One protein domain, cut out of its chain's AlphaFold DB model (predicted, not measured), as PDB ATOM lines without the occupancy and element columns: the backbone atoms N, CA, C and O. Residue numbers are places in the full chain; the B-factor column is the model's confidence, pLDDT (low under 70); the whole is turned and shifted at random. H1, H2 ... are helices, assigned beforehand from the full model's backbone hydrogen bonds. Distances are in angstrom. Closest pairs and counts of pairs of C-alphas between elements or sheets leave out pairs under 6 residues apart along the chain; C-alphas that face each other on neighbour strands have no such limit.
ATOM      1  N   GLU A  15     202.217 189.532 129.868       89.62
ATOM      2  CA  GLU A  15     202.650 189.161 131.217       89.62
ATOM      3  C   GLU A  15     201.480 188.660 132.068       89.62
ATOM      4  O   GLU A  15     201.546 187.565 132.620       89.62
ATOM      5  N   THR A  16     200.376 189.411 132.132       90.19
ATOM      6  CA  THR A  16     199.208 189.021 132.948       90.19
ATOM      7  C   THR A  16     198.551 187.729 132.458       90.19
ATOM      8  O   THR A  16     198.087 186.919 133.263       90.19
ATOM      9  N   ILE A  17     198.530 187.502 131.139       89.75
ATOM     10  CA  ILE A  17     198.016 186.259 130.558       89.75
ATOM     11  C   ILE A  17     198.976 185.102 130.865       89.75
ATOM     12  O   ILE A  17     198.526 184.026 131.260       89.75
ATOM     13  N   ALA A  18     200.288 185.315 130.733       91.44
ATOM     14  CA  ALA A  18     201.290 184.310 131.066       91.44
ATOM     15  C   ALA A  18     201.223 183.911 132.548       91.44
ATOM     16  O   ALA A  18     201.266 182.724 132.855       91.44
ATOM     17  N   GLU A  19     201.057 184.871 133.461       91.56
ATOM     18  CA  GLU A  19     200.874 184.615 134.894       91.56
ATOM     19  C   GLU A  19     199.607 183.800 135.181       91.56
ATOM     20  O   GLU A  19     199.646 182.858 135.978       91.56
ATOM     21  N   LEU A  20     198.495 184.120 134.512       90.38
ATOM     22  CA  LEU A  20     197.248 183.364 134.630       90.38
ATOM     23  C   LEU A  20     197.438 181.910 134.179       90.38
ATOM     24  O   LEU A  20     197.103 180.988 134.922       90.38
ATOM     25  N   ILE A  21     197.997 181.705 132.985       91.69
ATOM     26  CA  ILE A  21     198.252 180.368 132.434       91.69
ATOM     27  C   ILE A  21     199.217 179.602 133.340       91.69
ATOM     28  O   ILE A  21     198.967 178.443 133.664       91.69
ATOM     29  N   LEU A  22     200.291 180.255 133.794       93.00
ATOM     30  CA  LEU A  22     201.284 179.664 134.685       93.00
ATOM     31  C   LEU A  22     200.634 179.169 135.973       93.00
ATOM     32  O   LEU A  22     200.906 178.052 136.406       93.00
ATOM     33  N   LYS A  23     199.762 179.985 136.571       92.44
ATOM     34  CA  LYS A  23     199.030 179.623 137.781       92.44
ATOM     35  C   LYS A  23     198.175 178.378 137.555       92.44
ATOM     36  O   LYS A  23     198.322 177.415 138.298       92.44
ATOM     37  N   VAL A  24     197.343 178.376 136.514       91.50
ATOM     38  CA  VAL A  24     196.434 177.258 136.201       91.50
ATOM     39  C   VAL A  24     197.213 175.977 135.915       91.50
ATOM     40  O   VAL A  24     196.929 174.937 136.506       91.50
ATOM     41  N   ARG A  25     198.246 176.055 135.065       92.88
ATOM     42  CA  ARG A  25     199.125 174.921 134.759       92.88
ATOM     43  C   ARG A  25     199.776 174.380 136.026       92.88
ATOM     44  O   ARG A  25     199.793 173.176 136.243       92.88
ATOM     45  N   ASN A  26     200.311 175.257 136.871       94.75
ATOM     46  CA  ASN A  26     201.012 174.833 138.074       94.75
ATOM     47  C   ASN A  26     200.067 174.267 139.138       94.75
ATOM     48  O   ASN A  26     200.484 173.389 139.888       94.75
ATOM     49  N   ASP A  27     198.824 174.735 139.212       93.38
ATOM     50  CA  ASP A  27     197.814 174.145 140.090       93.38
ATOM     51  C   ASP A  27     197.441 172.732 139.611       93.38
ATOM     52  O   ASP A  27     197.526 171.798 140.406       93.38
ATOM     53  N   LEU A  28     197.224 172.532 138.303       93.38
ATOM     54  CA  LEU A  28     197.026 171.195 137.724       93.38
ATOM     55  C   LEU A  28     198.216 170.263 137.995       93.38
ATOM     56  O   LEU A  28     198.050 169.117 138.405       93.38
ATOM     57  N   LEU A  29     199.442 170.745 137.777       95.12
ATOM     58  CA  LEU A  29     200.647 169.943 137.993       95.12
ATOM     59  C   LEU A  29     200.797 169.507 139.452       95.12
ATOM     60  O   LEU A  29     201.256 168.393 139.691       95.12
ATOM     61  N   LYS A  30     200.402 170.343 140.423       95.56
ATOM     62  CA  LYS A  30     200.423 169.971 141.847       95.56
ATOM     63  C   LYS A  30     199.457 168.829 142.149       95.56
ATOM     64  O   LYS A  30     199.831 167.956 142.927       95.56
ATOM     65  N   ASP A  31     198.285 168.797 141.518       94.69
ATOM     66  CA  ASP A  31     197.343 167.683 141.676       94.69
ATOM     67  C   ASP A  31     197.969 166.369 141.182       94.69
ATOM     68  O   ASP A  31     197.886 165.341 141.851       94.69
ATOM     69  N   PHE A  32     198.711 166.413 140.070       95.81
ATOM     70  CA  PHE A  32     199.462 165.264 139.548       95.81
ATOM     71  C   PHE A  32     200.686 164.848 140.379       95.81
ATOM     72  O   PHE A  32     201.225 163.763 140.154       95.81
ATOM     73  N   LEU A  33     201.126 165.656 141.351       95.19
ATOM     74  CA  LEU A  33     202.135 165.229 142.326       95.19
ATOM     75  C   LEU A  33     201.543 164.335 143.431       95.19
ATOM     76  O   LEU A  33     202.318 163.699 144.149       95.19
ATOM     77  N   ASP A  34     200.212 164.270 143.573       94.81
ATOM     78  CA  ASP A  34     199.537 163.276 144.413       94.81
ATOM     79  C   ASP A  34     199.428 161.944 143.656       94.81
ATOM     80  O   ASP A  34     198.721 161.814 142.654       94.81
ATOM     81  N   ASP A  35     200.098 160.916 144.178       91.94
ATOM     82  CA  ASP A  35     200.130 159.576 143.587       91.94
ATOM     83  C   ASP A  35     198.742 158.972 143.359       91.94
ATOM     84  O   ASP A  35     198.566 158.173 142.438       91.94
ATOM     85  N   ARG A  36     197.754 159.302 144.198       92.75
ATOM     86  CA  ARG A  36     196.387 158.786 144.049       92.75
ATOM     87  C   ARG A  36     195.746 159.378 142.807       92.75
ATOM     88  O   ARG A  36     195.180 158.631 142.015       92.75
ATOM     89  N   PHE A  37     195.874 160.691 142.627       95.06
ATOM     90  CA  PHE A  37     195.333 161.381 141.464       95.06
ATOM     91  C   PHE A  37     196.041 160.930 140.183       95.06
ATOM     92  O   PHE A  37     195.379 160.524 139.228       95.06
ATOM     93  N   LEU A  38     197.377 160.871 140.203       95.31
ATOM     94  CA  LEU A  38     198.184 160.374 139.089       95.31
ATOM     95  C   LEU A  38     197.754 158.968 138.645       95.31
ATOM     96  O   LEU A  38     197.526 158.732 137.460       95.31
ATOM     97  N   LYS A  39     197.625 158.027 139.589       93.81
ATOM     98  CA  LYS A  39     197.249 156.637 139.285       93.81
ATOM     99  C   LYS A  39     195.832 156.530 138.726       93.81
ATOM    100  O   LYS A  39     195.616 155.756 137.794       93.81
ATOM    101  N   VAL A  40     194.883 157.295 139.270       95.44
ATOM    102  CA  VAL A  40     193.503 157.340 138.762       95.44
ATOM    103  C   VAL A  40     193.490 157.855 137.327       95.44
ATOM    104  O   VAL A  40     193.002 157.154 136.441       95.44
ATOM    105  N   TYR A  41     194.116 159.005 137.074       95.38
ATOM    106  CA  TYR A  41     194.172 159.593 135.739       95.38
ATOM    107  C   TYR A  41     194.829 158.650 134.728       95.38
ATOM    108  O   TYR A  41     194.314 158.440 133.630       95.38
ATOM    109  N   VAL A  42     195.950 158.029 135.103       95.06
ATOM    110  CA  VAL A  42     196.673 157.123 134.205       95.06
ATOM    111  C   VAL A  42     195.850 155.883 133.852       95.06
ATOM    112  O   VAL A  42     195.836 155.456 132.696       95.06
ATOM    113  N   ASN A  43     195.106 155.335 134.809       95.06
ATOM    114  CA  ASN A  43     194.185 154.235 134.544       95.06
ATOM    115  C   ASN A  43     193.042 154.667 133.613       95.06
ATOM    116  O   ASN A  43     192.738 153.985 132.633       95.06
ATOM    117  N   GLU A  44     192.436 155.824 133.867       95.25
ATOM    118  CA  GLU A  44     191.314 156.319 133.072       95.25
ATOM    119  C   GLU A  44     191.711 156.624 131.624       95.25
ATOM    120  O   GLU A  44     191.027 156.158 130.705       95.25
ATOM    121  N   GLN A  45     192.830 157.324 131.420       94.88
ATOM    122  CA  GLN A  45     193.259 157.804 130.103       94.88
ATOM    123  C   GLN A  45     194.080 156.781 129.311       94.88
ATOM    124  O   GLN A  45     193.884 156.642 128.106       94.88
ATOM    125  N   PHE A  46     194.960 156.020 129.967       93.69
ATOM    126  CA  PHE A  46     195.894 155.106 129.290       93.69
ATOM    127  C   PHE A  46     195.570 153.623 129.502       93.69
ATOM    128  O   PHE A  46     196.231 152.763 128.923       93.69
ATOM    129  N   LYS A  47     194.550 153.298 130.311       94.12
ATOM    130  CA  LYS A  47     194.159 151.919 130.676       94.12
ATOM    131  C   LYS A  47     195.264 151.131 131.385       94.12
ATOM    132  O   LYS A  47     195.262 149.899 131.382       94.12
ATOM    133  N   ILE A  48     196.179 151.842 132.042       92.50
ATOM    134  CA  ILE A  48     197.265 151.260 132.830       92.50
ATOM    135  C   ILE A  48     196.816 151.164 134.280       92.50
ATOM    136  O   ILE A  48     196.624 152.168 134.960       92.50
ATOM    137  N   ARG A  49     196.634 149.930 134.752       88.12
ATOM    138  CA  ARG A  49     196.098 149.659 136.094       88.12
ATOM    139  C   ARG A  49     197.084 149.979 137.210       88.12
ATOM    140  O   ARG A  49     196.660 150.325 138.307       88.12
ATOM    141  N   GLU A  50     198.376 149.835 136.939       88.44
ATOM    142  CA  GLU A  50     199.421 150.005 137.937       88.44
ATOM    143  C   GLU A  50     200.663 150.631 137.307       88.44
ATOM    144  O   GLU A  50     201.171 150.153 136.294       88.44
ATOM    145  N   LEU A  51     201.142 151.712 137.921       89.81
ATOM    146  CA  LEU A  51     202.445 152.294 137.634       89.81
ATOM    147  C   LEU A  51     203.466 151.718 138.608       89.81
ATOM    148  O   LEU A  51     203.223 151.683 139.818       89.81
ATOM    149  N   SER A  52     204.627 151.317 138.091       91.06
ATOM    150  CA  SER A  52     205.742 150.920 138.947       91.06
ATOM    151  C   SER A  52     206.195 152.102 139.812       91.06
ATOM    152  O   SER A  52     206.115 153.260 139.401       91.06
ATOM    153  N   HIS A  53     206.720 151.815 141.005       91.62
ATOM    154  CA  HIS A  53     207.271 152.850 141.887       91.62
ATOM    155  C   HIS A  53     208.343 153.697 141.179       91.62
ATOM    156  O   HIS A  53     208.385 154.911 141.334       91.62
ATOM    157  N   ILE A  54     209.184 153.059 140.361       92.62
ATOM    158  CA  ILE A  54     210.232 153.737 139.591       92.62
ATOM    159  C   ILE A  54     209.617 154.722 138.586       92.62
ATOM    160  O   ILE A  54     210.045 155.871 138.533       92.62
ATOM    161  N   ALA A  55     208.588 154.306 137.839       91.69
ATOM    162  CA  ALA A  55     207.903 155.181 136.887       91.69
ATOM    163  C   ALA A  55     207.251 156.384 137.584       91.69
ATOM    164  O   ALA A  55     207.366 157.506 137.100       91.69
ATOM    165  N   VAL A  56     206.628 156.177 138.751       94.62
ATOM    166  CA  VAL A  56     206.043 157.271 139.546       94.62
ATOM    167  C   VAL A  56     207.106 158.294 139.960       94.62
ATOM    168  O   VAL A  56     206.875 159.493 139.818       94.62
ATOM    169  N   GLU A  57     208.283 157.856 140.419       95.12
ATOM    170  CA  GLU A  57     209.363 158.778 140.799       95.12
ATOM    171  C   GLU A  57     209.885 159.596 139.611       95.12
ATOM    172  O   GLU A  57     210.096 160.804 139.744       95.12
ATOM    173  N   PHE A  58     210.049 158.975 138.439       95.62
ATOM    174  CA  PHE A  58     210.480 159.685 137.231       95.62
ATOM    175  C   PHE A  58     209.426 160.670 136.721       95.62
ATOM    176  O   PHE A  58     209.755 161.825 136.461       95.62
ATOM    177  N   ILE A  59     208.153 160.265 136.682       96.00
ATOM    178  CA  ILE A  59     207.039 161.161 136.350       96.00
ATOM    179  C   ILE A  59     207.034 162.357 137.302       96.00
ATOM    180  O   ILE A  59     206.998 163.503 136.862       96.00
ATOM    181  N   ARG A  60     207.128 162.118 138.615       95.75
ATOM    182  CA  ARG A  60     207.121 163.189 139.616       95.75
ATOM    183  C   ARG A  60     208.299 164.142 139.440       95.75
ATOM    184  O   ARG A  60     208.137 165.348 139.630       95.75
ATOM    185  N   LYS A  61     209.481 163.619 139.112       96.25
ATOM    186  CA  LYS A  61     210.662 164.434 138.825       96.25
ATOM    187  C   LYS A  61     210.401 165.356 137.629       96.25
ATOM    188  O   LYS A  61     210.544 166.566 137.781       96.25
ATOM    189  N   ASP A  62     209.938 164.817 136.508       96.44
ATOM    190  CA  ASP A  62     209.678 165.598 135.293       96.44
ATOM    191  C   ASP A  62     208.537 166.618 135.488       96.44
ATOM    192  O   ASP A  62     208.629 167.747 135.011       96.44
ATOM    193  N   LEU A  63     207.489 166.281 136.250       96.31
ATOM    194  CA  LEU A  63     206.423 167.231 136.601       96.31
ATOM    195  C   LEU A  63     206.944 168.384 137.476       96.31
ATOM    196  O   LEU A  63     206.529 169.531 137.305       96.31
ATOM    197  N   LYS A  64     207.877 168.109 138.399       96.38
ATOM    198  CA  LYS A  64     208.546 169.149 139.200       96.38
ATOM    199  C   LYS A  64     209.457 170.037 138.362       96.38
ATOM    200  O   LYS A  64     209.542 171.228 138.645       96.38
ATOM    201  N   GLU A  65     210.117 169.485 137.352       95.88
ATOM    202  CA  GLU A  65     210.885 170.277 136.391       95.88
ATOM    203  C   GLU A  65     209.946 171.173 135.569       95.88
ATOM    204  O   GLU A  65     210.182 172.375 135.474       95.88
ATOM    205  N   LEU A  66     208.821 170.634 135.085       94.69
ATOM    206  CA  LEU A  66     207.803 171.382 134.338       94.69
ATOM    207  C   LEU A  66     207.172 172.528 135.153       94.69
ATOM    208  O   LEU A  66     206.895 173.596 134.612       94.69
ATOM    209  N   LEU A  67     207.005 172.361 136.469       94.19
ATOM    210  CA  LEU A  67     206.558 173.437 137.366       94.19
ATOM    211  C   LEU A  67     207.481 174.669 137.340       94.19
ATOM    212  O   LEU A  67     207.019 175.784 137.588       94.19
ATOM    213  N   GLN A  68     208.771 174.467 137.064       93.38
ATOM    214  CA  GLN A  68     209.787 175.520 137.049       93.38
ATOM    215  C   GLN A  68     209.980 176.143 135.665       93.38
ATOM    216  O   GLN A  68     210.642 177.177 135.551       93.38
ATOM    217  N   THR A  69     209.427 175.550 134.605       93.19
ATOM    218  CA  THR A  69     209.593 176.100 133.261       93.19
ATOM    219  C   THR A  69     208.674 177.302 133.052       93.19
ATOM    220  O   THR A  69     207.554 177.328 133.569       93.19
ATOM    221  N   PRO A  70     209.076 178.294 132.242       91.75
ATOM    222  CA  PRO A  70     208.153 179.334 131.804       91.75
ATOM    223  C   PRO A  70     206.978 178.736 131.008       91.75
ATOM    224  O   PRO A  70     206.996 177.567 130.604       91.75
ATOM    225  N   VAL A  71     205.926 179.528 130.812       88.75
ATOM    226  CA  VAL A  71     204.804 179.165 129.934       88.75
ATOM    227  C   VAL A  71     205.250 179.251 128.477       88.75
ATOM    228  O   VAL A  71     205.858 180.239 128.068       88.75
ATOM    229  N   ASP A  72     204.919 178.233 127.683       90.25
ATOM    230  CA  ASP A  72     205.076 178.293 126.232       90.25
ATOM    231  C   ASP A  72     203.900 179.058 125.612       90.25
ATOM    232  O   ASP A  72     202.819 178.518 125.372       90.25
ATOM    233  N   MET A  73     204.119 180.340 125.328       88.62
ATOM    234  CA  MET A  73     203.103 181.212 124.737       88.62
ATOM    235  C   MET A  73     202.628 180.740 123.352       88.62
ATOM    236  O   MET A  73     201.541 181.116 122.919       88.62
ATOM    237  N   ASN A  74     203.405 179.915 122.639       90.94
ATOM    238  CA  ASN A  74     202.965 179.356 121.362       90.94
ATOM    239  C   ASN A  74     201.996 178.191 121.557       90.94
ATOM    240  O   ASN A  74     201.002 178.128 120.833       90.94
ATOM    241  N   HIS A  75     202.251 177.316 122.535       90.19
ATOM    242  CA  HIS A  75     201.337 176.224 122.898       90.19
ATOM    243  C   HIS A  75     199.959 176.762 123.308       90.19
ATOM    244  O   HIS A  75     198.933 176.284 122.835       90.19
ATOM    245  N   TYR A  76     199.933 177.841 124.095       90.19
ATOM    246  CA  TYR A  76     198.694 178.463 124.578       90.19
ATOM    247  C   TYR A  76     198.127 179.560 123.662       90.19
ATOM    248  O   TYR A  76     197.234 180.303 124.071       90.19
ATOM    249  N   ARG A  77     198.605 179.690 122.415       90.12
ATOM    250  CA  ARG A  77     198.232 180.798 121.515       90.12
ATOM    251  C   ARG A  77     196.720 180.948 121.327       90.12
ATOM    252  O   ARG A  77     196.227 182.070 121.332       90.12
ATOM    253  N   SER A  78     195.989 179.844 121.169       88.12
ATOM    254  CA  SER A  78     194.528 179.871 121.006       88.12
ATOM    255  C   SER A  78     193.820 180.435 122.240       88.12
ATOM    256  O   SER A  78     192.956 181.299 122.105       88.12
ATOM    257  N   LEU A  79     194.233 180.010 123.436       87.44
ATOM    258  CA  LEU A  79     193.716 180.516 124.706       87.44
ATOM    259  C   LEU A  79     194.053 182.002 124.895       87.44
ATOM    260  O   LEU A  79     193.187 182.782 125.280       87.44
ATOM    261  N   ILE A  80     195.280 182.414 124.567       89.06
ATOM    262  CA  ILE A  80     195.711 183.819 124.634       89.06
ATOM    263  C   ILE A  80     194.837 184.696 123.728       89.06
ATOM    264  O   ILE A  80     194.355 185.744 124.162       89.06
ATOM    265  N   THR A  81     194.601 184.268 122.484       88.06
ATOM    266  CA  THR A  81     193.710 184.967 121.548       88.06
ATOM    267  C   THR A  81     192.290 185.057 122.107       88.06
ATOM    268  O   THR A  81     191.719 186.143 122.141       88.06
ATOM    269  N   HIS A  82     191.753 183.956 122.637       86.06
ATOM    270  CA  HIS A  82     190.407 183.925 123.206       86.06
ATOM    271  C   HIS A  82     190.235 184.878 124.400       86.06
ATOM    272  O   HIS A  82     189.248 185.614 124.468       86.06
ATOM    273  N   ILE A  83     191.202 184.911 125.323       86.62
ATOM    274  CA  ILE A  83     191.187 185.819 126.481       86.62
ATOM    275  C   ILE A  83     191.168 187.279 126.014       86.62
ATOM    276  O   ILE A  83     190.404 188.092 126.537       86.62
ATOM    277  N   ARG A  84     191.967 187.613 124.995       86.62
ATOM    278  CA  ARG A  84     192.024 188.967 124.428       86.62
ATOM    279  C   ARG A  84     190.736 189.377 123.724       86.62
ATOM    280  O   ARG A  84     190.310 190.518 123.859       86.62
ATOM    281  N   GLU A  85     190.130 188.464 122.974       85.19
ATOM    282  CA  GLU A  85     188.912 188.730 122.202       85.19
ATOM    283  C   GLU A  85     187.671 188.848 123.089       85.19
ATOM    284  O   GLU A  85     186.793 189.670 122.826       85.19
ATOM    285  N   THR A  86     187.599 188.041 124.150       82.19
ATOM    286  CA  THR A  86     186.417 187.968 125.022       82.19
ATOM    287  C   THR A  86     186.521 188.832 126.275       82.19
ATOM    288  O   THR A  86     185.508 189.049 126.935       82.19
ATOM    289  N   ASP A  87     187.720 189.309 126.628       76.19
ATOM    290  CA  ASP A  87     188.043 189.945 127.919       76.19
ATOM    291  C   ASP A  87     187.717 189.059 129.147       76.19
ATOM    292  O   ASP A  87     187.698 189.504 130.304       76.19
ATOM    293  N   THR A  88     187.497 187.761 128.914       70.94
ATOM    294  CA  THR A  88     187.181 186.787 129.955       70.94
ATOM    295  C   THR A  88     188.405 185.941 130.272       70.94
ATOM    296  O   THR A  88     189.043 185.366 129.398       70.94
ATOM    297  N   ALA A  89     188.702 185.818 131.564       66.06
ATOM    298  CA  ALA A  89     189.698 184.883 132.087       66.06
ATOM    299  C   ALA A  89     189.179 183.433 132.116       66.06
ATOM    300  O   ALA A  89     189.736 182.590 132.818       66.06
ATOM    301  N   SER A  90     188.038 183.170 131.473       64.69
ATOM    302  CA  SER A  90     187.371 181.882 131.557       64.69
ATOM    303  C   SER A  90     188.202 180.863 130.793       64.69
ATOM    304  O   SER A  90     188.410 180.983 129.586       64.69
ATOM    305  N   LEU A  91     188.668 179.846 131.515       63.22
ATOM    306  CA  LEU A  91     189.089 178.574 130.944       63.22
ATOM    307  C   LEU A  91     187.824 177.910 130.384       63.22
ATOM    308  O   LEU A  91     187.199 177.087 131.041       63.22
ATOM    309  N   SER A  92     187.345 178.389 129.241       56.31
ATOM    310  CA  SER A  92     186.135 177.880 128.600       56.31
ATOM    311  C   SER A  92     186.288 176.400 128.223       56.31
ATOM    312  O   SER A  92     187.407 175.897 128.068       56.31
ATOM    313  N   GLU A  93     185.152 175.709 128.075       55.84
ATOM    314  CA  GLU A  93     185.083 174.294 127.692       55.84
ATOM    315  C   GLU A  93     185.962 174.018 126.459       55.84
ATOM    316  O   GLU A  93     185.739 174.559 125.376       55.84
ATOM    317  N   GLY A  94     186.996 173.193 126.642       65.56
ATOM    318  CA  GLY A  94     187.954 172.805 125.600       65.56
ATOM    319  C   GLY A  94     189.375 173.336 125.802       65.56
ATOM    320  O   GLY A  94     190.326 172.632 125.465       65.56
ATOM    321  N   ASN A  95     189.562 174.504 126.427       74.31
ATOM    322  CA  ASN A  95     190.907 175.046 126.685       74.31
ATOM    323  C   ASN A  95     191.659 174.282 127.784       74.31
ATOM    324  O   ASN A  95     192.888 174.268 127.796       74.31
ATOM    325  N   GLU A  96     190.931 173.598 128.667       80.62
ATOM    326  CA  GLU A  96     191.492 172.715 129.696       80.62
ATOM    327  C   GLU A  96     192.400 171.632 129.094       80.62
ATOM    328  O   GLU A  96     193.442 171.307 129.662       80.62
ATOM    329  N   GLN A  97     192.072 171.133 127.896       86.88
ATOM    330  CA  GLN A  97     192.857 170.099 127.216       86.88
ATOM    331  C   GLN A  97     194.291 170.546 126.912       86.88
ATOM    332  O   GLN A  97     195.192 169.711 126.902       86.88
ATOM    333  N   LEU A  98     194.532 171.849 126.713       88.25
ATOM    334  CA  LEU A  98     195.884 172.375 126.498       88.25
ATOM    335  C   LEU A  98     196.772 172.161 127.729       88.25
ATOM    336  O   LEU A  98     197.951 171.842 127.584       88.25
ATOM    337  N   PHE A  99     196.202 172.283 128.929       90.81
ATOM    338  CA  PHE A  99     196.921 172.061 130.181       90.81
ATOM    339  C   PHE A  99     197.173 170.570 130.419       90.81
ATOM    340  O   PHE A  99     198.279 170.177 130.787       90.81
ATOM    341  N   TYR A 100     196.179 169.720 130.143       92.56
ATOM    342  CA  TYR A 100     196.353 168.268 130.222       92.56
ATOM    343  C   TYR A 100     197.352 167.740 129.185       92.56
ATOM    344  O   TYR A 100     198.073 166.792 129.482       92.56
ATOM    345  N   ALA A 101     197.476 168.369 128.012       91.88
ATOM    346  CA  ALA A 101     198.451 167.974 126.994       91.88
ATOM    347  C   ALA A 101     199.907 168.063 127.493       91.88
ATOM    348  O   ALA A 101     200.714 167.182 127.182       91.88
ATOM    349  N   ASP A 102     200.235 169.077 128.303       90.38
ATOM    350  CA  ASP A 102     201.560 169.212 128.921       90.38
ATOM    351  C   ASP A 102     201.845 168.041 129.873       90.38
ATOM    352  O   ASP A 102     202.924 167.441 129.835       90.38
ATOM    353  N   VAL A 103     200.852 167.666 130.684       93.44
ATOM    354  CA  VAL A 103     200.949 166.526 131.603       93.44
ATOM    355  C   VAL A 103     201.071 165.219 130.830       93.44
ATOM    356  O   VAL A 103     201.970 164.421 131.085       93.44
ATOM    357  N   GLU A 104     200.202 164.996 129.846       94.75
ATOM    358  CA  GLU A 104     200.211 163.782 129.038       94.75
ATOM    359  C   GLU A 104     201.536 163.563 128.322       94.75
ATOM    360  O   GLU A 104     201.954 162.419 128.166       94.75
ATOM    361  N   LYS A 105     202.208 164.633 127.891       93.44
ATOM    362  CA  LYS A 105     203.537 164.538 127.284       93.44
ATOM    363  C   LYS A 105     204.557 163.948 128.258       93.44
ATOM    364  O   LYS A 105     205.345 163.094 127.854       93.44
ATOM    365  N   VAL A 106     204.524 164.365 129.525       94.94
ATOM    366  CA  VAL A 106     205.368 163.788 130.585       94.94
ATOM    367  C   VAL A 106     204.982 162.334 130.840       94.94
ATOM    368  O   VAL A 106     205.847 161.465 130.869       94.94
ATOM    369  N   LEU A 107     203.686 162.043 130.969       94.75
ATOM    370  CA  LEU A 107     203.209 160.686 131.247       94.75
ATOM    371  C   LEU A 107     203.570 159.705 130.127       94.75
ATOM    372  O   LEU A 107     204.122 158.646 130.406       94.75
ATOM    373  N   LYS A 108     203.310 160.063 128.863       93.94
ATOM    374  CA  LYS A 108     203.590 159.218 127.690       93.94
ATOM    375  C   LYS A 108     205.067 158.843 127.599       93.94
ATOM    376  O   LYS A 108     205.352 157.691 127.290       93.94
ATOM    377  N   ARG A 109     205.975 159.769 127.934       93.50
ATOM    378  CA  ARG A 109     207.422 159.510 127.980       93.50
ATOM    379  C   ARG A 109     207.767 158.369 128.936       93.50
ATOM    380  O   ARG A 109     208.526 157.496 128.574       93.50
ATOM    381  N   HIS A 110     207.191 158.343 130.134       92.12
ATOM    382  CA  HIS A 110     207.525 157.322 131.144       92.12
ATOM    383  C   HIS A 110     206.668 156.056 131.062       92.12
ATOM    384  O   HIS A 110     206.917 155.086 131.777       92.12
ATOM    385  N   ILE A 111     205.617 156.084 130.243       89.75
ATOM    386  CA  ILE A 111     204.705 154.961 130.028       89.75
ATOM    387  C   ILE A 111     205.112 154.130 128.802       89.75
ATOM    388  O   ILE A 111     204.962 152.908 128.834       89.75
ATOM    389  N   TYR A 112     205.557 154.775 127.719       85.00
ATOM    390  CA  TYR A 112     205.771 154.123 126.422       85.00
ATOM    391  C   TYR A 112     207.223 154.115 125.935       85.00
ATOM    392  O   TYR A 112     207.513 153.350 125.013       85.00
ATOM    393  N   GLU A 113     208.101 154.946 126.499       66.69
ATOM    394  CA  GLU A 113     209.548 154.920 126.214       66.69
ATOM    395  C   GLU A 113     210.291 154.103 127.278       66.69
ATOM    396  O   GLU A 113     211.236 153.380 126.885       66.69
TER     397      GLU A 113
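Overview. This is residues 15 to 113 of the 113 residues of an uncharacterized protein of Chryseolinea soli (UniProt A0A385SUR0). Three long helices, H1, H3 and H5, make an elongated body: H1 and H3 run opposite ways, shifted along each other, and H5 crosses both. H2 turns off crosswise at the end of H1; H4 lies near H1's start, touching no helix. The printed part has 99 residues, with five named helices, H1 to H5 in order, and no named strand: all helix, compact, radius of gyration of the C-alphas 14.5 A, spans 44 by 25 by 22 A.

Arrangement. Start at the hub, H1, residues 15 to 32; it only just touches H2, residues 35 to 46, only at the corner, with 3 pairs of C-alphas within 8 A, the closest Phe 32 and Leu 38, 5.1 A. Its residues 26 to 32 touch H3, residues 53 to 68, at a shallow tilt of 14 degrees, opposite ways; the closest C-alphas are Asn 26 and Leu 67, 5.8 A. H4, residues 77 to 86, is close to H1 but not clearly touching, C-alphas 17 and 80 closest at 6.8 A. H5, residues 96 to 112, touches H3 at a steep tilt of 40 degrees, C-alphas 55 and 110 closest at 6.1 A, and H1 with residues 99 to 103, C-alphas 25 and 99 closest at 5.8 A. Every O i to N i+4 pair is within hydrogen-bond range in H1, H2 and H4, 11 of 12 in H3, 11 of 13 in H5.

Along the chain. Find C-alpha 15 at (202.650, 189.161, 131.217); H1 runs 25.5 A from there. H2 is 15.6 A long, H3 23.3 A, H4 14.3 A. H5, 23.7 A, kinks 36 degrees near residue 103 and ends at C-alpha 112, (205.771, 154.123, 126.422).

Size, cuts and confidence. C-alphas 53 and 85 are farthest apart, 44.9 A. The printed part has no cut and no long link; residues 89 to 94 and 113 have pLDDT under 70.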